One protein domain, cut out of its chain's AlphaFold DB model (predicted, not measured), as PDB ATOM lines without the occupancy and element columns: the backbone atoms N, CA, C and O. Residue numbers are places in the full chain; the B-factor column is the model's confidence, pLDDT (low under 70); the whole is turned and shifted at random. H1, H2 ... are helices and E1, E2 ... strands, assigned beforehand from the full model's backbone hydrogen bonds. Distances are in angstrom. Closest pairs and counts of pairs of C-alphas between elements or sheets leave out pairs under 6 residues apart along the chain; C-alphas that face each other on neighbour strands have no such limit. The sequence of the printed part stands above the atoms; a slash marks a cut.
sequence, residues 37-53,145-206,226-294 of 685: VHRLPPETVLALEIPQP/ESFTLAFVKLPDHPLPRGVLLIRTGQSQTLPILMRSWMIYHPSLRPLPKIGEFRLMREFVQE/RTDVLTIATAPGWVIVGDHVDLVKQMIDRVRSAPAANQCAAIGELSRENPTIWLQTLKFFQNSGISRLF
ATOM      1  N   VAL A  37     119.440 201.254 192.947       82.12
ATOM      2  CA  VAL A  37     118.408 201.816 192.062       82.12
ATOM      3  C   VAL A  37     117.940 200.796 191.029       82.12
ATOM      4  O   VAL A  37     116.744 200.699 190.774       82.12
ATOM      5  N   HIS A  38     118.836 199.956 190.504       80.06
ATOM      6  CA  HIS A  38     118.462 198.878 189.576       80.06
ATOM      7  C   HIS A  38     117.650 197.763 190.243       80.06
ATOM      8  O   HIS A  38     117.059 196.927 189.566       80.06
ATOM      9  N   ARG A  39     117.615 197.739 191.579       83.31
ATOM     10  CA  ARG A  39     116.851 196.768 192.368       83.31
ATOM     11  C   ARG A  39     115.485 197.315 192.785       83.31
ATOM     12  O   ARG A  39     114.714 196.595 193.417       83.31
ATOM     13  N   LEU A  40     115.168 198.559 192.431       88.19
ATOM     14  CA  LEU A  40     113.872 199.150 192.733       88.19
ATOM     15  C   LEU A  40     112.762 198.513 191.871       88.19
ATOM     16  O   LEU A  40     113.008 198.089 190.735       88.19
ATOM     17  N   PRO A  41     111.528 198.405 192.390       87.38
ATOM     18  CA  PRO A  41     110.398 197.918 191.610       87.38
ATOM     19  C   PRO A  41     110.096 198.836 190.423       87.38
ATOM     20  O   PRO A  41     110.357 200.040 190.505       87.38
ATOM     21  N   PRO A  42     109.508 198.313 189.336       85.19
ATOM     22  CA  PRO A  42     109.069 199.149 188.221       85.19
ATOM     23  C   PRO A  42     107.991 200.163 188.641       85.19
ATOM     24  O   PRO A  42     107.880 201.217 188.030       85.19
ATOM     25  N   GLU A  43     107.259 199.908 189.730       88.50
ATOM     26  CA  GLU A  43     106.266 200.823 190.309       88.50
ATOM     27  C   GLU A  43     106.895 201.979 191.118       88.50
ATOM     28  O   GLU A  43     106.207 202.693 191.857       88.50
ATOM     29  N   THR A  44     108.215 202.160 191.029       87.69
ATOM     30  CA  THR A  44     108.918 203.275 191.668       87.69
ATOM     31  C   THR A  44     108.616 204.576 190.939       87.69
ATOM     32  O   THR A  44     108.988 204.765 189.785       87.69
ATOM     33  N   VAL A  45     107.966 205.496 191.648       83.62
ATOM     34  CA  VAL A  45     107.580 206.823 191.153       83.62
ATOM     35  C   VAL A  45     108.769 207.785 191.182       83.62
ATOM     36  O   VAL A  45     108.912 208.628 190.302       83.62
ATOM     37  N   LEU A  46     109.617 207.675 192.206       80.44
ATOM     38  CA  LEU A  46     110.775 208.545 192.404       80.44
ATOM     39  C   LEU A  46     111.884 207.786 193.128       80.44
ATOM     40  O   LEU A  46     111.620 207.132 194.136       80.44
ATOM     41  N   ALA A  47     113.122 207.938 192.662       82.50
ATOM     42  CA  ALA A  47     114.310 207.447 193.344       82.50
ATOM     43  C   ALA A  47     115.405 208.519 193.404       82.50
ATOM     44  O   ALA A  47     115.637 209.258 192.445       82.50
ATOM     45  N   LEU A  48     116.085 208.573 194.545       80.25
ATOM     46  CA  LEU A  48     117.194 209.462 194.842       80.25
ATOM     47  C   LEU A  48     118.354 208.625 195.372       80.25
ATOM     48  O   LEU A  48     118.260 208.070 196.466       80.25
ATOM     49  N   GLU A  49     119.444 208.539 194.617       84.94
ATOM     50  CA  GLU A  49     120.650 207.833 195.047       84.94
ATOM     51  C   GLU A  49     121.776 208.812 195.380       84.94
ATOM     52  O   GLU A  49     122.079 209.745 194.637       84.94
ATOM     53  N   ILE A  50     122.417 208.562 196.515       79.62
ATOM     54  CA  ILE A  50     123.674 209.164 196.929       79.62
ATOM     55  C   ILE A  50     124.735 208.067 196.815       79.62
ATOM     56  O   ILE A  50     124.915 207.293 197.764       79.62
ATOM     57  N   PRO A  51     125.443 207.972 195.678       81.25
ATOM     58  CA  PRO A  51     126.580 207.074 195.566       81.25
ATOM     59  C   PRO A  51     127.741 207.627 196.397       81.25
ATOM     60  O   PRO A  51     128.026 208.826 196.367       81.25
ATOM     61  N   GLN A  52     128.434 206.753 197.128       83.50
ATOM     62  CA  GLN A  52     129.603 207.099 197.943       83.50
ATOM     63  C   GLN A  52     129.340 208.301 198.876       83.50
ATOM     64  O   GLN A  52     129.952 209.366 198.705       83.50
ATOM     65  N   PRO A  53     128.464 208.160 199.891       74.81
ATOM     66  CA  PRO A  53     128.112 209.232 200.829       74.81
ATOM     67  C   PRO A  53     129.314 209.878 201.538       74.81
ATOM     68  O   PRO A  53     129.179 210.989 202.045       74.81
ATOM     69  N   GLU A 145     128.555 202.309 200.628       88.50
ATOM     70  CA  GLU A 145     128.627 202.303 199.167       88.50
ATOM     71  C   GLU A 145     127.574 203.236 198.568       88.50
ATOM     72  O   GLU A 145     127.898 204.023 197.676       88.50
ATOM     73  N   SER A 146     126.344 203.209 199.088       89.06
ATOM     74  CA  SER A 146     125.282 204.115 198.647       89.06
ATOM     75  C   SER A 146     124.119 204.220 199.633       89.06
ATOM     76  O   SER A 146     123.859 203.305 200.422       89.06
ATOM     77  N   PHE A 147     123.408 205.348 199.556       87.75
ATOM     78  CA  PHE A 147     122.086 205.548 200.155       87.75
ATOM     79  C   PHE A 147     121.072 205.816 199.046       87.75
ATOM     80  O   PHE A 147     121.265 206.730 198.250       87.75
ATOM     81  N   THR A 148     119.982 205.059 199.006       89.06
ATOM     82  CA  THR A 148     118.933 205.192 197.994       89.06
ATOM     83  C   THR A 148     117.592 205.390 198.680       89.06
ATOM     84  O   THR A 148     117.105 204.489 199.355       89.06
ATOM     85  N   LEU A 149     116.985 206.560 198.509       88.69
ATOM     86  CA  LEU A 149     115.610 206.825 198.920       88.69
ATOM     87  C   LEU A 149     114.693 206.622 197.716       88.69
ATOM     88  O   LEU A 149     114.903 207.241 196.677       88.69
ATOM     89  N   ALA A 150     113.675 205.785 197.855       88.19
ATOM     90  CA  ALA A 150     112.726 205.480 196.800       88.19
ATOM     91  C   ALA A 150     111.280 205.592 197.287       88.19
ATOM     92  O   ALA A 150     110.974 205.367 198.457       88.19
ATOM     93  N   PHE A 151     110.394 205.925 196.356       86.88
ATOM     94  CA  PHE A 151     108.958 206.037 196.553       86.88
ATOM     95  C   PHE A 151     108.263 205.072 195.615       86.88
ATOM     96  O   PHE A 151     108.317 205.245 194.398       86.88
ATOM     97  N   VAL A 152     107.599 204.069 196.175       89.88
ATOM     98  CA  VAL A 152     107.024 202.964 195.408       89.88
ATOM     99  C   VAL A 152     105.512 202.970 195.553       89.88
ATOM    100  O   VAL A 152     104.976 203.049 196.662       89.88
ATOM    101  N   LYS A 153     104.803 202.892 194.429       91.44
ATOM    102  CA  LYS A 153     103.349 202.758 194.413       91.44
ATOM    103  C   LYS A 153     102.973 201.289 194.626       91.44
ATOM    104  O   LYS A 153     103.115 200.473 193.726       91.44
ATOM    105  N   LEU A 154     102.491 200.955 195.824       90.75
ATOM    106  CA  LEU A 154     101.939 199.624 196.100       90.75
ATOM    107  C   LEU A 154     100.521 199.497 195.502       90.75
ATOM    108  O   LEU A 154      99.781 200.486 195.560       90.75
ATOM    109  N   PRO A 155     100.115 198.320 194.978       89.06
ATOM    110  CA  PRO A 155      98.810 198.126 194.329       89.06
ATOM    111  C   PRO A 155      97.616 198.523 195.206       89.06
ATOM    112  O   PRO A 155      96.736 199.256 194.762       89.06
ATOM    113  N   ASP A 156      97.641 198.113 196.476       88.25
ATOM    114  CA  ASP A 156      96.525 198.292 197.411       88.25
ATOM    115  C   ASP A 156      96.644 199.560 198.273       88.25
ATOM    116  O   ASP A 156      95.860 199.764 199.200       88.25
ATOM    117  N   HIS A 157      97.625 200.432 198.000       86.31
ATOM    118  CA  HIS A 157      97.854 201.634 198.801       86.31
ATOM    119  C   HIS A 157      97.563 202.914 197.998       86.31
ATOM    120  O   HIS A 157      98.104 203.091 196.902       86.31
ATOM    121  N   PRO A 158      96.761 203.869 198.513       82.69
ATOM    122  CA  PRO A 158      96.357 205.061 197.760       82.69
ATOM    123  C   PRO A 158      97.527 206.003 197.441       82.69
ATOM    124  O   PRO A 158      97.552 206.616 196.374       82.69
ATOM    125  N   LEU A 159      98.537 206.065 198.308       85.81
ATOM    126  CA  LEU A 159      99.717 206.926 198.157       85.81
ATOM    127  C   LEU A 159     101.002 206.107 197.934       85.81
ATOM    128  O   LEU A 159     101.076 204.982 198.430       85.81
ATOM    129  N   PRO A 160     102.020 206.639 197.232       85.06
ATOM    130  CA  PRO A 160     103.351 206.035 197.209       85.06
ATOM    131  C   PRO A 160     103.926 205.896 198.626       85.06
ATOM    132  O   PRO A 160     103.711 206.761 199.475       85.06
ATOM    133  N   ARG A 161     104.651 204.805 198.866       91.62
ATOM    134  CA  ARG A 161     105.286 204.457 200.142       91.62
ATOM    135  C   ARG A 161     106.796 204.649 200.052       91.62
ATOM    136  O   ARG A 161     107.392 204.362 199.012       91.62
ATOM    137  N   GLY A 162     107.402 205.166 201.115       89.94
ATOM    138  CA  GLY A 162     108.828 205.468 201.174       89.94
ATOM    139  C   GLY A 162     109.664 204.272 201.627       89.94
ATOM    140  O   GLY A 162     109.323 203.586 202.592       89.94
ATOM    141  N   VAL A 163     110.803 204.054 200.970       93.12
ATOM    142  CA  VAL A 163     111.835 203.111 201.409       93.12
ATOM    143  C   VAL A 163     113.234 203.688 201.222       93.12
ATOM    144  O   VAL A 163     113.574 204.235 200.178       93.12
ATOM    145  N   LEU A 164     114.059 203.558 202.252       92.25
ATOM    146  CA  LEU A 164     115.471 203.889 202.272       92.25
ATOM    147  C   LEU A 164     116.279 202.589 202.240       92.25
ATOM    148  O   LEU A 164     116.215 201.787 203.171       92.25
ATOM    149  N   LEU A 165     117.056 202.395 201.180       93.06
ATOM    150  CA  LEU A 165     118.026 201.318 201.045       93.06
ATOM    151  C   LEU A 165     119.420 201.877 201.316       93.06
ATOM    152  O   LEU A 165     119.850 202.854 200.709       93.06
ATOM    153  N   ILE A 166     120.142 201.242 202.225       91.12
ATOM    154  CA  ILE A 166     121.504 201.600 202.589       91.12
ATOM    155  C   ILE A 166     122.381 200.396 202.297       91.12
ATOM    156  O   ILE A 166     122.252 199.345 202.935       91.12
ATOM    157  N   ARG A 167     123.311 200.572 201.362       92.31
ATOM    158  CA  ARG A 167     124.348 199.590 201.087       92.31
ATOM    159  C   ARG A 167     125.558 199.937 201.941       92.31
ATOM    160  O   ARG A 167     126.278 200.900 201.679       92.31
ATOM    161  N   THR A 168     125.746 199.189 203.024       87.94
ATOM    162  CA  THR A 168     126.687 199.568 204.088       87.94
ATOM    163  C   THR A 168     128.140 199.427 203.662       87.94
ATOM    164  O   THR A 168     129.001 200.004 204.318       87.94
ATOM    165  N   GLY A 169     128.431 198.690 202.585       89.50
ATOM    166  CA  GLY A 169     129.792 198.505 202.095       89.50
ATOM    167  C   GLY A 169     130.716 197.981 203.191       89.50
ATOM    168  O   GLY A 169     130.450 196.943 203.799       89.50
ATOM    169  N   GLN A 170     131.772 198.743 203.483       88.12
ATOM    170  CA  GLN A 170     132.724 198.438 204.557       88.12
ATOM    171  C   GLN A 170     132.409 199.154 205.882       88.12
ATOM    172  O   GLN A 170     133.180 199.021 206.835       88.12
ATOM    173  N   SER A 171     131.306 199.908 205.967       86.56
ATOM    174  CA  SER A 171     130.889 200.553 207.215       86.56
ATOM    175  C   SER A 171     130.435 199.508 208.232       86.56
ATOM    176  O   SER A 171     129.494 198.743 208.002       86.56
ATOM    177  N   GLN A 172     131.094 199.501 209.388       85.06
ATOM    178  CA  GLN A 172     130.701 198.702 210.550       85.06
ATOM    179  C   GLN A 172     129.752 199.479 211.465       85.06
ATOM    180  O   GLN A 172     128.884 198.888 212.114       85.06
ATOM    181  N   THR A 173     129.880 200.803 211.469       83.19
ATOM    182  CA  THR A 173     129.129 201.723 212.311       83.19
ATOM    183  C   THR A 173     127.647 201.698 211.952       83.19
ATOM    184  O   THR A 173     126.831 201.471 212.840       83.19
ATOM    185  N   LEU A 174     127.266 201.795 210.672       81.31
ATOM    186  CA  LEU A 174     125.848 201.802 210.263       81.31
ATOM    187  C   LEU A 174     125.061 200.552 210.716       81.31
ATOM    188  O   LEU A 174     124.017 200.714 211.358       81.31
ATOM    189  N   PRO A 175     125.531 199.307 210.480       77.62
ATOM    190  CA  PRO A 175     124.874 198.118 211.019       77.62
ATOM    191  C   PRO A 175     124.800 198.074 212.546       77.62
ATOM    192  O   PRO A 175     123.845 197.520 213.091       77.62
ATOM    193  N   ILE A 176     125.829 198.551 213.254       79.94
ATOM    194  CA  ILE A 176     125.854 198.553 214.727       79.94
ATOM    195  C   ILE A 176     124.848 199.564 215.262       79.94
ATOM    196  O   ILE A 176     124.077 199.234 216.158       79.94
ATOM    197  N   LEU A 177     124.813 200.759 214.681       78.31
ATOM    198  CA  LEU A 177     123.889 201.824 215.045       78.31
ATOM    199  C   LEU A 177     122.448 201.413 214.817       78.31
ATOM    200  O   LEU A 177     121.638 201.523 215.732       78.31
ATOM    201  N   MET A 178     122.144 200.868 213.637       79.44
ATOM    202  CA  MET A 178     120.791 200.419 213.333       79.44
ATOM    203  C   MET A 178     120.361 199.303 214.287       79.44
ATOM    204  O   MET A 178     119.273 199.362 214.843       79.44
ATOM    205  N   ARG A 179     121.241 198.330 214.571       76.69
ATOM    206  CA  ARG A 179     120.956 197.276 215.559       76.69
ATOM    207  C   ARG A 179     120.775 197.825 216.971       76.69
ATOM    208  O   ARG A 179     119.870 197.377 217.664       76.69
ATOM    209  N   SER A 180     121.609 198.773 217.386       75.56
ATOM    210  CA  SER A 180     121.519 199.400 218.709       75.56
ATOM    211  C   SER A 180     120.195 200.139 218.841       75.56
ATOM    212  O   SER A 180     119.435 199.876 219.765       75.56
ATOM    213  N   TRP A 181     119.862 200.977 217.862       75.62
ATOM    214  CA  TRP A 181     118.588 201.680 217.820       75.62
ATOM    215  C   TRP A 181     117.398 200.709 217.801       75.62
ATOM    216  O   TRP A 181     116.462 200.885 218.575       75.62
ATOM    217  N   MET A 182     117.471 199.623 217.022       76.44
ATOM    218  CA  MET A 182     116.432 198.589 216.988       76.44
ATOM    219  C   MET A 182     116.214 197.898 218.341       76.44
ATOM    220  O   MET A 182     115.085 197.544 218.661       76.44
ATOM    221  N   ILE A 183     117.282 197.684 219.118       74.38
ATOM    222  CA  ILE A 183     117.212 197.090 220.462       74.38
ATOM    223  C   ILE A 183     116.569 198.064 221.453       74.38
ATOM    224  O   ILE A 183     115.808 197.638 222.319       74.38
ATOM    225  N   TYR A 184     116.857 199.360 221.326       70.31
ATOM    226  CA  TYR A 184     116.371 200.374 222.261       70.31
ATOM    227  C   TYR A 184     114.967 200.889 221.961       70.31
ATOM    228  O   TYR A 184     114.333 201.437 222.859       70.31
ATOM    229  N   HIS A 185     114.466 200.750 220.733       73.25
ATOM    230  CA  HIS A 185     113.160 201.292 220.377       73.25
ATOM    231  C   HIS A 185     112.031 200.407 220.944       73.25
ATOM    232  O   HIS A 185     111.794 199.308 220.432       73.25
ATOM    233  N   PRO A 186     111.288 200.857 221.973       72.38
ATOM    234  CA  PRO A 186     110.414 199.983 222.766       72.38
ATOM    235  C   PRO A 186     109.209 199.447 221.982       72.38
ATOM    236  O   PRO A 186     108.668 198.384 222.306       72.38
ATOM    237  N   SER A 187     108.797 200.168 220.936       78.62
ATOM    238  CA  SER A 187     107.707 199.761 220.053       78.62
ATOM    239  C   SER A 187     108.152 198.810 218.946       78.62
ATOM    240  O   SER A 187     107.293 198.252 218.277       78.62
ATOM    241  N   LEU A 188     109.448 198.566 218.725       84.06
ATOM    242  CA  LEU A 188     109.845 197.611 217.695       84.06
ATOM    243  C   LEU A 188     109.587 196.170 218.155       84.06
ATOM    244  O   LEU A 188     109.841 195.775 219.297       84.06
ATOM    245  N   ARG A 189     109.053 195.366 217.239       88.81
ATOM    246  CA  ARG A 189     108.800 193.939 217.423       88.81
ATOM    247  C   ARG A 189     109.451 193.153 216.288       88.81
ATOM    248  O   ARG A 189     109.355 193.577 215.133       88.81
ATOM    249  N   PRO A 190     110.097 192.015 216.589       92.00
ATOM    250  CA  PRO A 190     110.706 191.185 215.564       92.00
ATOM    251  C   PRO A 190     109.634 190.561 214.670       92.00
ATOM    252  O   PRO A 190     108.590 190.115 215.141       92.00
ATOM    253  N   LEU A 191     109.927 190.497 213.376       92.31
ATOM    254  CA  LEU A 191     109.172 189.733 212.388       92.31
ATOM    255  C   LEU A 191     109.950 188.465 211.992       92.31
ATOM    256  O   LEU A 191     111.164 188.391 212.221       92.31
ATOM    257  N   PRO A 192     109.286 187.465 211.376       95.25
ATOM    258  CA  PRO A 192     109.977 186.324 210.788       95.25
ATOM    259  C   PRO A 192     111.096 186.781 209.845       95.25
ATOM    260  O   PRO A 192     110.913 187.693 209.036       95.25
ATOM    261  N   LYS A 193     112.269 186.153 209.962       94.44
ATOM    262  CA  LYS A 193     113.417 186.460 209.100       94.44
ATOM    263  C   LYS A 193     113.118 186.094 207.647       94.44
ATOM    264  O   LYS A 193     112.462 185.088 207.386       94.44
ATOM    265  N   ILE A 194     113.684 186.860 206.717       95.00
ATOM    266  CA  ILE A 194     113.610 186.587 205.276       95.00
ATOM    267  C   ILE A 194     115.033 186.399 204.754       95.00
ATOM    268  O   ILE A 194     115.787 187.357 204.588       95.00
ATOM    269  N   GLY A 195     115.429 185.143 204.536       93.44
ATOM    270  CA  GLY A 195     116.830 184.811 204.271       93.44
ATOM    271  C   GLY A 195     117.729 185.279 205.420       93.44
ATOM    272  O   GLY A 195     117.502 184.926 206.577       93.44
ATOM    273  N   GLU A 196     118.732 186.100 205.110       92.25
ATOM    274  CA  GLU A 196     119.645 186.674 206.109       92.25
ATOM    275  C   GLU A 196     119.103 187.940 206.791       92.25
ATOM    276  O   GLU A 196     119.656 188.384 207.802       92.25
ATOM    277  N   PHE A 197     118.008 188.515 206.279       94.00
ATOM    278  CA  PHE A 197     117.447 189.747 206.814       94.00
ATOM    279  C   PHE A 197     116.721 189.494 208.133       94.00
ATOM    280  O   PHE A 197     115.813 188.663 208.234       94.00
ATOM    281  N   ARG A 198     117.102 190.264 209.154       93.75
ATOM    282  CA  ARG A 198     116.356 190.402 210.408       93.75
ATOM    283  C   ARG A 198     115.414 191.582 210.276       93.75
ATOM    284  O   ARG A 198     115.889 192.682 210.012       93.75
ATOM    285  N   LEU A 199     114.121 191.346 210.466       94.19
ATOM    286  CA  LEU A 199     113.092 192.366 210.337       94.19
ATOM    287  C   LEU A 199     112.587 192.769 211.721       94.19
ATOM    288  O   LEU A 199     112.323 191.913 212.567       94.19
ATOM    289  N   MET A 200     112.417 194.066 211.926       92.94
ATOM    290  CA  MET A 200     111.659 194.642 213.031       92.94
ATOM    291  C   MET A 200     110.584 195.546 212.445       92.94
ATOM    292  O   MET A 200     110.846 196.252 211.475       92.94
ATOM    293  N   ARG A 201     109.399 195.560 213.044       92.62
ATOM    294  CA  ARG A 201     108.352 196.534 212.726       92.62
ATOM    295  C   ARG A 201     107.967 197.317 213.962       92.62
ATOM    296  O   ARG A 201     107.992 196.768 215.062       92.62
ATOM    297  N   GLU A 202     107.580 198.564 213.779       86.94
ATOM    298  CA  GLU A 202     106.948 199.351 214.821       86.94
ATOM    299  C   GLU A 202     105.567 198.770 215.130       86.94
ATOM    300  O   GLU A 202     104.734 198.549 214.256       86.94
ATOM    301  N   PHE A 203     105.349 198.474 216.400       81.44
ATOM    302  CA  PHE A 203     104.084 198.051 216.955       81.44
ATOM    303  C   PHE A 203     103.405 199.284 217.535       81.44
ATOM    304  O   PHE A 203     103.766 199.769 218.609       81.44
ATOM    305  N   VAL A 204     102.433 199.807 216.794       75.19
ATOM    306  CA  VAL A 204     101.541 200.850 217.286       75.19
ATOM    307  C   VAL A 204     100.380 200.142 217.967       75.19
ATOM    308  O   VAL A 204      99.543 199.534 217.304       75.19
ATOM    309  N   GLN A 205     100.358 200.178 219.297       65.56
ATOM    310  CA  GLN A 205      99.181 199.759 220.040       65.56
ATOM    311  C   GLN A 205      98.154 200.882 219.905       65.56
ATOM    312  O   GLN A 205      98.277 201.917 220.557       65.56
ATOM    313  N   GLU A 206      97.175 200.706 219.021       60.97
ATOM    314  CA  GLU A 206      95.963 201.516 219.085       60.97
ATOM    315  C   GLU A 206      95.276 201.132 220.392       60.97
ATOM    316  O   GLU A 206      94.749 200.029 220.532       60.97
ATOM    317  N   ARG A 226      98.637 196.857 211.933       76.94
ATOM    318  CA  ARG A 226      98.897 197.873 210.919       76.94
ATOM    319  C   ARG A 226     100.082 197.462 210.059       76.94
ATOM    320  O   ARG A 226     101.127 197.057 210.570       76.94
ATOM    321  N   THR A 227      99.914 197.563 208.746       80.00
ATOM    322  CA  THR A 227     100.970 197.303 207.757       80.00
ATOM    323  C   THR A 227     101.724 198.573 207.374       80.00
ATOM    324  O   THR A 227     102.868 198.492 206.927       80.00
ATOM    325  N   ASP A 228     101.117 199.739 207.605       82.75
ATOM    326  CA  ASP A 228     101.613 201.087 207.325       82.75
ATOM    327  C   ASP A 228     102.474 201.658 208.465       82.75
ATOM    328  O   ASP A 228     102.363 202.827 208.834       82.75
ATOM    329  N   VAL A 229     103.332 200.809 209.023       86.75
ATOM    330  CA  VAL A 229     104.226 201.120 210.142       86.75
ATOM    331  C   VAL A 229     105.685 201.010 209.720       86.75
ATOM    332  O   VAL A 229     106.046 200.230 208.830       86.75
ATOM    333  N   LEU A 230     106.546 201.760 210.410       89.75
ATOM    334  CA  LEU A 230     107.986 201.731 210.185       89.75
ATOM    335  C   LEU A 230     108.516 200.298 210.312       89.75
ATOM    336  O   LEU A 230     108.380 199.653 211.349       89.75
ATOM    337  N   THR A 231     109.135 199.801 209.251       93.06
ATOM    338  CA  THR A 231     109.710 198.461 209.176       93.06
ATOM    339  C   THR A 231     111.180 198.572 208.793       93.06
ATOM    340  O   THR A 231     111.541 199.237 207.824       93.06
ATOM    341  N   ILE A 232     112.042 197.908 209.555       93.56
ATOM    342  CA  ILE A 232     113.494 197.920 209.378       93.56
ATOM    343  C   ILE A 232     113.956 196.496 209.124       93.56
ATOM    344  O   ILE A 232     113.635 195.590 209.891       93.56
ATOM    345  N   ALA A 233     114.754 196.302 208.084       94.81
ATOM    346  CA  ALA A 233     115.405 195.046 207.781       94.81
ATOM    347  C   ALA A 233     116.922 195.227 207.709       94.81
ATOM    348  O   ALA A 233     117.422 196.125 207.037       94.81
ATOM    349  N   THR A 234     117.667 194.353 208.380       93.06
ATOM    350  CA  THR A 234     119.138 194.391 208.388       93.06
ATOM    351  C   THR A 234     119.719 193.043 207.979       93.06
ATOM    352  O   THR A 234     119.317 192.021 208.543       93.06
ATOM    353  N   ALA A 235     120.695 193.050 207.075       92.62
ATOM    354  CA  ALA A 235     121.515 191.902 206.677       92.62
ATOM    355  C   ALA A 235     122.984 192.347 206.511       92.62
ATOM    356  O   ALA A 235     123.259 193.549 206.492       92.62
ATOM    357  N   PRO A 236     123.960 191.427 206.407       89.31
ATOM    358  CA  PRO A 236     125.328 191.806 206.058       89.31
ATOM    359  C   PRO A 236     125.361 192.637 204.762       89.31
ATOM    360  O   PRO A 236     124.841 192.214 203.733       89.31
ATOM    361  N   GLY A 237     125.935 193.843 204.818       88.81
ATOM    362  CA  GLY A 237     126.022 194.749 203.666       88.81
ATOM    363  C   GLY A 237     124.782 195.615 203.401       88.81
ATOM    364  O   GLY A 237     124.855 196.507 202.557       88.81
ATOM    365  N   TRP A 238     123.664 195.393 204.105       92.75
ATOM    366  CA  TRP A 238     122.384 196.033 203.792       92.75
ATOM    367  C   TRP A 238     121.589 196.458 205.025       92.75
ATOM    368  O   TRP A 238     121.396 195.700 205.979       92.75
ATOM    369  N   VAL A 239     121.026 197.657 204.943       92.12
ATOM    370  CA  VAL A 239     119.959 198.133 205.822       92.12
ATOM    371  C   VAL A 239     118.832 198.668 204.942       92.12
ATOM    372  O   VAL A 239     119.076 199.450 204.033       92.12
ATOM    373  N   ILE A 240     117.603 198.230 205.188       94.00
ATOM    374  CA  ILE A 240     116.403 198.666 204.471       94.00
ATOM    375  C   ILE A 240     115.434 199.212 205.512       94.00
ATOM    376  O   ILE A 240     115.119 198.523 206.478       94.00
ATOM    377  N   VAL A 241     114.963 200.440 205.333       93.56
ATOM    378  CA  VAL A 241     114.006 201.096 206.228       93.56
ATOM    379  C   VAL A 241     112.840 201.571 205.382       93.56
ATOM    380  O   VAL A 241     113.032 202.407 204.511       93.56
ATOM    381  N   GLY A 242     111.644 201.046 205.602       93.50
ATOM    382  CA  GLY A 242     110.450 201.452 204.864       93.50
ATOM    383  C   GLY A 242     109.305 201.796 205.796       93.50
ATOM    384  O   GLY A 242     109.254 201.332 206.930       93.50
ATOM    385  N   ASP A 243     108.371 202.596 205.309       90.69
ATOM    386  CA  ASP A 243     107.158 202.954 206.046       90.69
ATOM    387  C   ASP A 243     106.038 201.898 205.906       90.69
ATOM    388  O   ASP A 243     104.945 202.099 206.425       90.69
ATOM    389  N   HIS A 244     106.275 200.798 205.183       93.75
ATOM    390  CA  HIS A 244     105.301 199.730 204.966       93.75
ATOM    391  C   HIS A 244     105.976 198.356 204.933       93.75
ATOM    392  O   HIS A 244     106.969 198.155 204.225       93.75
ATOM    393  N   VAL A 245     105.412 197.378 205.648       94.38
ATOM    394  CA  VAL A 245     106.024 196.046 205.801       94.38
ATOM    395  C   VAL A 245     106.186 195.319 204.464       94.38
ATOM    396  O   VAL A 245     107.252 194.773 204.185       94.38
ATOM    397  N   ASP A 246     105.167 195.351 203.605       94.62
ATOM    398  CA  ASP A 246     105.207 194.624 202.330       94.62
ATOM    399  C   ASP A 246     106.159 195.263 201.318       94.62
ATOM    400  O   ASP A 246     106.797 194.545 200.552       94.62
ATOM    401  N   LEU A 247     106.358 196.586 201.386       94.75
ATOM    402  CA  LEU A 247     107.380 197.263 200.588       94.75
ATOM    403  C   LEU A 247     108.781 196.805 201.004       94.75
ATOM    404  O   LEU A 247     109.613 196.494 200.155       94.75
ATOM    405  N   VAL A 248     109.042 196.710 202.312       95.44
ATOM    406  CA  VAL A 248     110.331 196.214 202.815       95.44
ATOM    407  C   VAL A 248     110.555 194.759 202.405       95.44
ATOM    408  O   VAL A 248     111.650 194.428 201.956       95.44
ATOM    409  N   LYS A 249     109.532 193.898 202.483       95.69
ATOM    410  CA  LYS A 249     109.617 192.511 201.992       95.69
ATOM    411  C   LYS A 249     109.927 192.454 200.494       95.69
ATOM    412  O   LYS A 249     110.861 191.761 200.103       95.69
ATOM    413  N   GLN A 250     109.221 193.244 199.684       93.88
ATOM    414  CA  GLN A 250     109.468 193.348 198.245       93.88
ATOM    415  C   GLN A 250     110.906 193.805 197.955       93.88
ATOM    416  O   GLN A 250     111.558 193.249 197.072       93.88
ATOM    417  N   MET A 251     111.433 194.772 198.719       94.12
ATOM    418  CA  MET A 251     112.820 195.229 198.571       94.12
ATOM    419  C   MET A 251     113.816 194.141 198.958       94.12
ATOM    420  O   MET A 251     114.817 193.972 198.271       94.12
ATOM    421  N   ILE A 252     113.554 193.384 200.026       94.62
ATOM    422  CA  ILE A 252     114.403 192.254 200.421       94.62
ATOM    423  C   ILE A 252     114.470 191.228 199.292       94.62
ATOM    424  O   ILE A 252     115.564 190.799 198.930       94.62
ATOM    425  N   ASP A 253     113.331 190.856 198.712       93.12
ATOM    426  CA  ASP A 253     113.300 189.879 197.623       93.12
ATOM    427  C   ASP A 253     114.052 190.388 196.393       93.12
ATOM    428  O   ASP A 253     114.857 189.649 195.826       93.12
ATOM    429  N   ARG A 254     113.902 191.675 196.056       89.50
ATOM    430  CA  ARG A 254     114.650 192.329 194.971       89.50
ATOM    431  C   ARG A 254     116.152 192.406 195.235       89.50
ATOM    432  O   ARG A 254     116.945 192.199 194.325       89.50
ATOM    433  N   VAL A 255     116.556 192.685 196.474       88.75
ATOM    434  CA  VAL A 255     117.966 192.705 196.892       88.75
ATOM    435  C   VAL A 255     118.571 191.299 196.878       88.75
ATOM    436  O   VAL A 255     119.765 191.145 196.623       88.75
ATOM    437  N   ARG A 256     117.762 190.269 197.127       88.88
ATOM    438  CA  ARG A 256     118.191 188.868 197.075       88.88
ATOM    439  C   ARG A 256     118.226 188.311 195.653       88.88
ATOM    440  O   ARG A 256     119.066 187.458 195.377       88.88
ATOM    441  N   SER A 257     117.340 188.756 194.764       81.88
ATOM    442  CA  SER A 257     117.355 188.372 193.352       81.88
ATOM    443  C   SER A 257     118.489 189.077 192.597       81.88
ATOM    444  O   SER A 257     118.727 190.263 192.806       81.88
ATOM    445  N   ALA A 258     119.184 188.356 191.710       56.31
ATOM    446  CA  ALA A 258     120.182 188.930 190.800       56.31
ATOM    447  C   ALA A 258     119.576 190.087 189.964       56.31
ATOM    448  O   ALA A 258     118.366 190.068 189.720       56.31
ATOM    449  N   PRO A 259     120.372 191.093 189.545       52.66
ATOM    450  CA  PRO A 259     119.858 192.341 188.984       52.66
ATOM    451  C   PRO A 259     118.984 192.092 187.748       52.66
ATOM    452  O   PRO A 259     119.468 191.660 186.704       52.66
ATOM    453  N   ALA A 260     117.688 192.390 187.858       45.09
ATOM    454  CA  ALA A 260     116.851 192.633 186.694       45.09
ATOM    455  C   ALA A 260     117.098 194.080 186.260       45.09
ATOM    456  O   ALA A 260     116.997 194.986 187.085       45.09
ATOM    457  N   ALA A 261     117.450 194.299 184.993       42.09
ATOM    458  CA  ALA A 261     117.662 195.628 184.429       42.09
ATOM    459  C   ALA A 261     116.326 196.386 184.333       42.09
ATOM    460  O   ALA A 261     115.731 196.496 183.266       42.09
ATOM    461  N   ASN A 262     115.831 196.884 185.464       48.12
ATOM    462  CA  ASN A 262     114.654 197.733 185.509       48.12
ATOM    463  C   ASN A 262     115.094 199.195 185.428       48.12
ATOM    464  O   ASN A 262     115.873 199.682 186.252       48.12
ATOM    465  N   GLN A 263     114.594 199.894 184.412       43.50
ATOM    466  CA  GLN A 263     114.742 201.337 184.281       43.50
ATOM    467  C   GLN A 263     113.690 202.003 185.176       43.50
ATOM    468  O   GLN A 263     112.491 201.856 184.955       43.50
ATOM    469  N   CYS A 264     114.138 202.690 186.227       40.72
ATOM    470  CA  CYS A 264     113.276 203.536 187.050       40.72
ATOM    471  C   CYS A 264     112.799 204.733 186.209       40.72
ATOM    472  O   CYS A 264     113.614 205.352 185.525       40.72
ATOM    473  N   ALA A 265     111.505 205.070 186.267       37.53
ATOM    474  CA  ALA A 265     110.891 206.096 185.412       37.53
ATOM    475  C   ALA A 265     111.488 207.508 185.600       37.53
ATOM    476  O   ALA A 265     111.421 208.337 184.694       37.53
ATOM    477  N   ALA A 266     112.110 207.773 186.753       39.91
ATOM    478  CA  ALA A 266     112.906 208.967 187.003       39.91
ATOM    479  C   ALA A 266     114.017 208.663 188.022       39.91
ATOM    480  O   ALA A 266     113.738 208.288 189.163       39.91
ATOM    481  N   ILE A 267     115.278 208.834 187.616       39.69
ATOM    482  CA  ILE A 267     116.445 208.807 188.508       39.69
ATOM    483  C   ILE A 267     116.952 210.242 188.609       39.69
ATOM    484  O   ILE A 267     117.433 210.810 187.630       39.69
ATOM    485  N   GLY A 268     116.812 210.848 189.787       40.69
ATOM    486  CA  GLY A 268     117.455 212.122 190.077       40.69
ATOM    487  C   GLY A 268     118.854 211.874 190.627       40.69
ATOM    488  O   GLY A 268     118.984 211.380 191.745       40.69
ATOM    489  N   GLU A 269     119.900 212.229 189.883       34.22
ATOM    490  CA  GLU A 269     121.248 212.317 190.454       34.22
ATOM    491  C   GLU A 269     121.406 213.632 191.227       34.22
ATOM    492  O   GLU A 269     121.134 214.729 190.727       34.22
ATOM    493  N   LEU A 270     121.859 213.531 192.477       38.50
ATOM    494  CA  LEU A 270     122.133 214.688 193.325       38.50
ATOM    495  C   LEU A 270     123.422 215.390 192.883       38.50
ATOM    496  O   LEU A 270     124.513 215.084 193.364       38.50
ATOM    497  N   SER A 271     123.296 216.380 191.998       34.66
ATOM    498  CA  SER A 271     124.371 217.338 191.734       34.66
ATOM    499  C   SER A 271     124.543 218.307 192.911       34.66
ATOM    500  O   SER A 271     123.577 218.797 193.504       34.66
ATOM    501  N   ARG A 272     125.804 218.642 193.210       35.75
ATOM    502  CA  ARG A 272     126.238 219.622 194.225       35.75
ATOM    503  C   ARG A 272     125.643 221.025 194.016       35.75
ATOM    504  O   ARG A 272     125.719 221.857 194.913       35.75
ATOM    505  N   GLU A 273     125.076 221.277 192.842       32.72
ATOM    506  CA  GLU A 273     124.629 222.585 192.362       32.72
ATOM    507  C   GLU A 273     123.138 222.859 192.617       32.72
ATOM    508  O   GLU A 273     122.673 223.963 192.345       32.72
ATOM    509  N   ASN A 274     122.378 221.893 193.159       35.53
ATOM    510  CA  ASN A 274     120.919 222.013 193.277       35.53
ATOM    511  C   ASN A 274     120.396 221.850 194.730       35.53
ATOM    512  O   ASN A 274     119.831 220.813 195.091       35.53
ATOM    513  N   PRO A 275     120.554 222.874 195.598       34.16
ATOM    514  CA  PRO A 275     120.135 222.848 197.011       34.16
ATOM    515  C   PRO A 275     118.614 222.717 197.218       34.16
ATOM    516  O   PRO A 275     118.148 222.409 198.314       34.16
ATOM    517  N   THR A 276     117.818 222.910 196.168       33.25
ATOM    518  CA  THR A 276     116.355 222.787 196.201       33.25
ATOM    519  C   THR A 276     115.900 221.341 196.413       33.25
ATOM    520  O   THR A 276     114.921 221.108 197.121       33.25
ATOM    521  N   ILE A 277     116.640 220.367 195.868       36.28
ATOM    522  CA  ILE A 277     116.355 218.936 196.057       36.28
ATOM    523  C   ILE A 277     116.589 218.556 197.525       36.28
ATOM    524  O   ILE A 277     115.739 217.912 198.129       36.28
ATOM    525  N   TRP A 278     117.655 219.078 198.148       37.22
ATOM    526  CA  TRP A 278     117.936 218.892 199.579       37.22
ATOM    527  C   TRP A 278     116.789 219.359 200.480       37.22
ATOM    528  O   TRP A 278     116.368 218.636 201.382       37.22
ATOM    529  N   LEU A 279     116.243 220.548 200.214       36.78
ATOM    530  CA  LEU A 279     115.119 221.102 200.976       36.78
ATOM    531  C   LEU A 279     113.824 220.297 200.794       36.78
ATOM    532  O   LEU A 279     113.035 220.196 201.733       36.78
ATOM    533  N   GLN A 280     113.596 219.712 199.615       41.06
ATOM    534  CA  GLN A 280     112.418 218.879 199.356       41.06
ATOM    535  C   GLN A 280     112.529 217.492 199.994       41.06
ATOM    536  O   GLN A 280     111.564 217.029 200.603       41.06
ATOM    537  N   THR A 281     113.706 216.865 199.946       40.34
ATOM    538  CA  THR A 281     113.969 215.590 200.627       40.34
ATOM    539  C   THR A 281     113.824 215.736 202.148       40.34
ATOM    540  O   THR A 281     113.168 214.914 202.784       40.34
ATOM    541  N   LEU A 282     114.333 216.830 202.729       40.69
ATOM    542  CA  LEU A 282     114.170 217.145 204.155       40.69
ATOM    543  C   LEU A 282     112.703 217.387 204.552       40.69
ATOM    544  O   LEU A 282     112.256 216.885 205.582       40.69
ATOM    545  N   LYS A 283     111.924 218.097 203.726       40.19
ATOM    546  CA  LYS A 283     110.481 218.302 203.957       40.19
ATOM    547  C   LYS A 283     109.661 217.016 203.849       40.19
ATOM    548  O   LYS A 283     108.649 216.874 204.530       40.19
ATOM    549  N   PHE A 284     110.078 216.061 203.024       40.72
ATOM    550  CA  PHE A 284     109.423 214.757 202.976       40.72
ATOM    551  C   PHE A 284     109.698 213.925 204.239       40.72
ATOM    552  O   PHE A 284     108.773 213.316 204.783       40.72
ATOM    553  N   PHE A 285     110.929 213.949 204.760       40.47
ATOM    554  CA  PHE A 285     111.239 213.333 206.054       40.47
ATOM    555  C   PHE A 285     110.383 213.915 207.186       40.47
ATOM    556  O   PHE A 285     109.943 213.165 208.052       40.47
ATOM    557  N   GLN A 286     110.057 215.213 207.128       40.56
ATOM    558  CA  GLN A 286     109.137 215.861 208.071       40.56
ATOM    559  C   GLN A 286     107.718 215.252 208.062       40.56
ATOM    560  O   GLN A 286     107.136 215.067 209.131       40.56
ATOM    561  N   ASN A 287     107.195 214.877 206.888       39.78
ATOM    562  CA  ASN A 287     105.793 214.466 206.697       39.78
ATOM    563  C   ASN A 287     105.546 212.942 206.701       39.78
ATOM    564  O   ASN A 287     104.399 212.515 206.794       39.78
ATOM    565  N   SER A 288     106.587 212.113 206.587       40.91
ATOM    566  CA  SER A 288     106.483 210.647 206.419       40.91
ATOM    567  C   SER A 288     106.520 209.840 207.726       40.91
ATOM    568  O   SER A 288     106.650 208.621 207.699       40.91
ATOM    569  N   GLY A 289     106.464 210.494 208.892       38.66
ATOM    570  CA  GLY A 289     106.642 209.841 210.202       38.66
ATOM    571  C   GLY A 289     108.099 209.477 210.535       38.66
ATOM    572  O   GLY A 289     108.433 209.308 211.706       38.66
ATOM    573  N   ILE A 290     108.993 209.475 209.536       38.38
ATOM    574  CA  ILE A 290     110.456 209.378 209.697       38.38
ATOM    575  C   ILE A 290     111.006 210.577 210.497       38.38
ATOM    576  O   ILE A 290     112.058 210.482 211.117       38.38
ATOM    577  N   SER A 291     110.266 211.683 210.578       36.44
ATOM    578  CA  SER A 291     110.559 212.853 211.414       36.44
ATOM    579  C   SER A 291     110.692 212.569 212.904       36.44
ATOM    580  O   SER A 291     111.375 213.322 213.586       36.44
ATOM    581  N   ARG A 292     110.140 211.462 213.418       37.84
ATOM    582  CA  ARG A 292     110.408 211.020 214.801       37.84
ATOM    583  C   ARG A 292     111.886 210.685 215.044       37.84
ATOM    584  O   ARG A 292     112.308 210.624 216.193       37.84
ATOM    585  N   LEU A 293     112.666 210.480 213.979       35.81
ATOM    586  CA  LEU A 293     114.103 210.211 214.023       35.81
ATOM    587  C   LEU A 293     114.965 211.482 214.030       35.81
ATOM    588  O   LEU A 293     116.167 211.367 214.209       35.81
ATOM    589  N   PHE A 294     114.407 212.680 213.850       33.59
ATOM    590  CA  PHE A 294     115.178 213.927 213.846       33.59
ATOM    591  C   PHE A 294     114.508 214.929 214.781       33.59
ATOM    592  O   PHE A 294     113.334 215.232 214.602       33.59
TER     593      PHE A 294
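What this domain is: This is residues 37 to 53, 145 to 206 and 226 to 294 of the 685 residues of an uncharacterized protein of Tuwongella immobilis (UniProt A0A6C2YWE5). One twisted sheet of eight strands curls round the helix H2 on one face, while H1 packs slantwise over E5, E6 and E7 on the other. Beyond this body, H3 only grazes the sheet with residues 277 to 285, and the short H4 follows it. The printed part has 148 residues, with the named elements E1, E2, E3, H1, E4, E5, E6, E7, H2, E8, H3 and H4 along the chain, four helices and eight strands. The sheet's order is E4, E5, E6, E7, E3, E2, E1, E8, mixed, and the class is mixed, helices and strands. The whole is compact and rounded, with a radius of gyration of the C-alphas of 14.9 A and spans of 41 by 33 by 32 A.

Where its parts are: E1, residues 44 to 51, begins with C-alpha 44 at (108.918, 203.275, 191.668) and is 18.5 A long. E2, residues 146 to 152, is 18.6 A long, and E3, residues 161 to 167, is 19.7 A. H1, residues 173 to 184, is 16.2 A long. E4, residues 188 to 194, is 17.0 A, E5, residues 197 to 202, is 16.3 A, E6 is residues 231 to 235 and E7 residues 238 to 242. H2, residues 245 to 256, is 16.6 A long and begins with C-alpha 245 at (106.024, 196.046, 205.801). E8 is residues 267 to 269, H3, residues 275 to 287, is 19.2 A, and H4, residues 290 to 293, ends with C-alpha 293 at (114.103, 210.211, 214.023).

How they stand to each other: E4 and E8 are the sheet's edge strands. E1 and E8 are parallel, with N 268 and O 47 at 3.3 A. The other neighbours are antiparallel: N 48 and O 149 of E1 and E2 are 2.8 A apart. The hairpins are E2 and E3, with N 150 and O 163 at 2.8 A, E4 and E5, with N 191 and O 199 at 2.9 A, and E6 and E7, with N 233 and O 240 at 2.8 A. Between the neighbours E5 and E6, N 200 and O 232 are within hydrogen-bond range at 2.8 A, and between the neighbours E3 and E7, N 166 and O 239 are within hydrogen-bond range at 2.8 A. H1 and H2 are on opposite faces, three layers with the sheet between helices. H1 has a height over the sheet of 9.7 A and is over E6, E7 and, only just, with 3 C-alphas, E5; on the local plane it runs slantwise to the strands, at 44 degrees to E6. The closest C-alphas of H2 and E7 are those of Gly 242 and Val 248, 5.6 A apart. H3 and H4 are close but not clearly touching, with the C-alphas of Phe 285 and Ser 291 closest at 5.4 A; H4 is not on the sheet. In H1, H2 and H3 every O i to N i+4 pair is within hydrogen-bond range; H4 is too short for such a pair.

The domain as a whole: The C-alphas farthest apart, of Glu 206 and Glu 273, are 44.5 A apart. Residues 54 to 144 are not printed, with 7.1 A between C-alphas 53 and 145; residues 207 to 225 are not printed, with 9.4 A between C-alphas 206 and 226. Of the links that are printed whole, none is long. The mean pLDDT of the printed part is 74.9, and residues 205 to 206 and 258 to 294 are under 70.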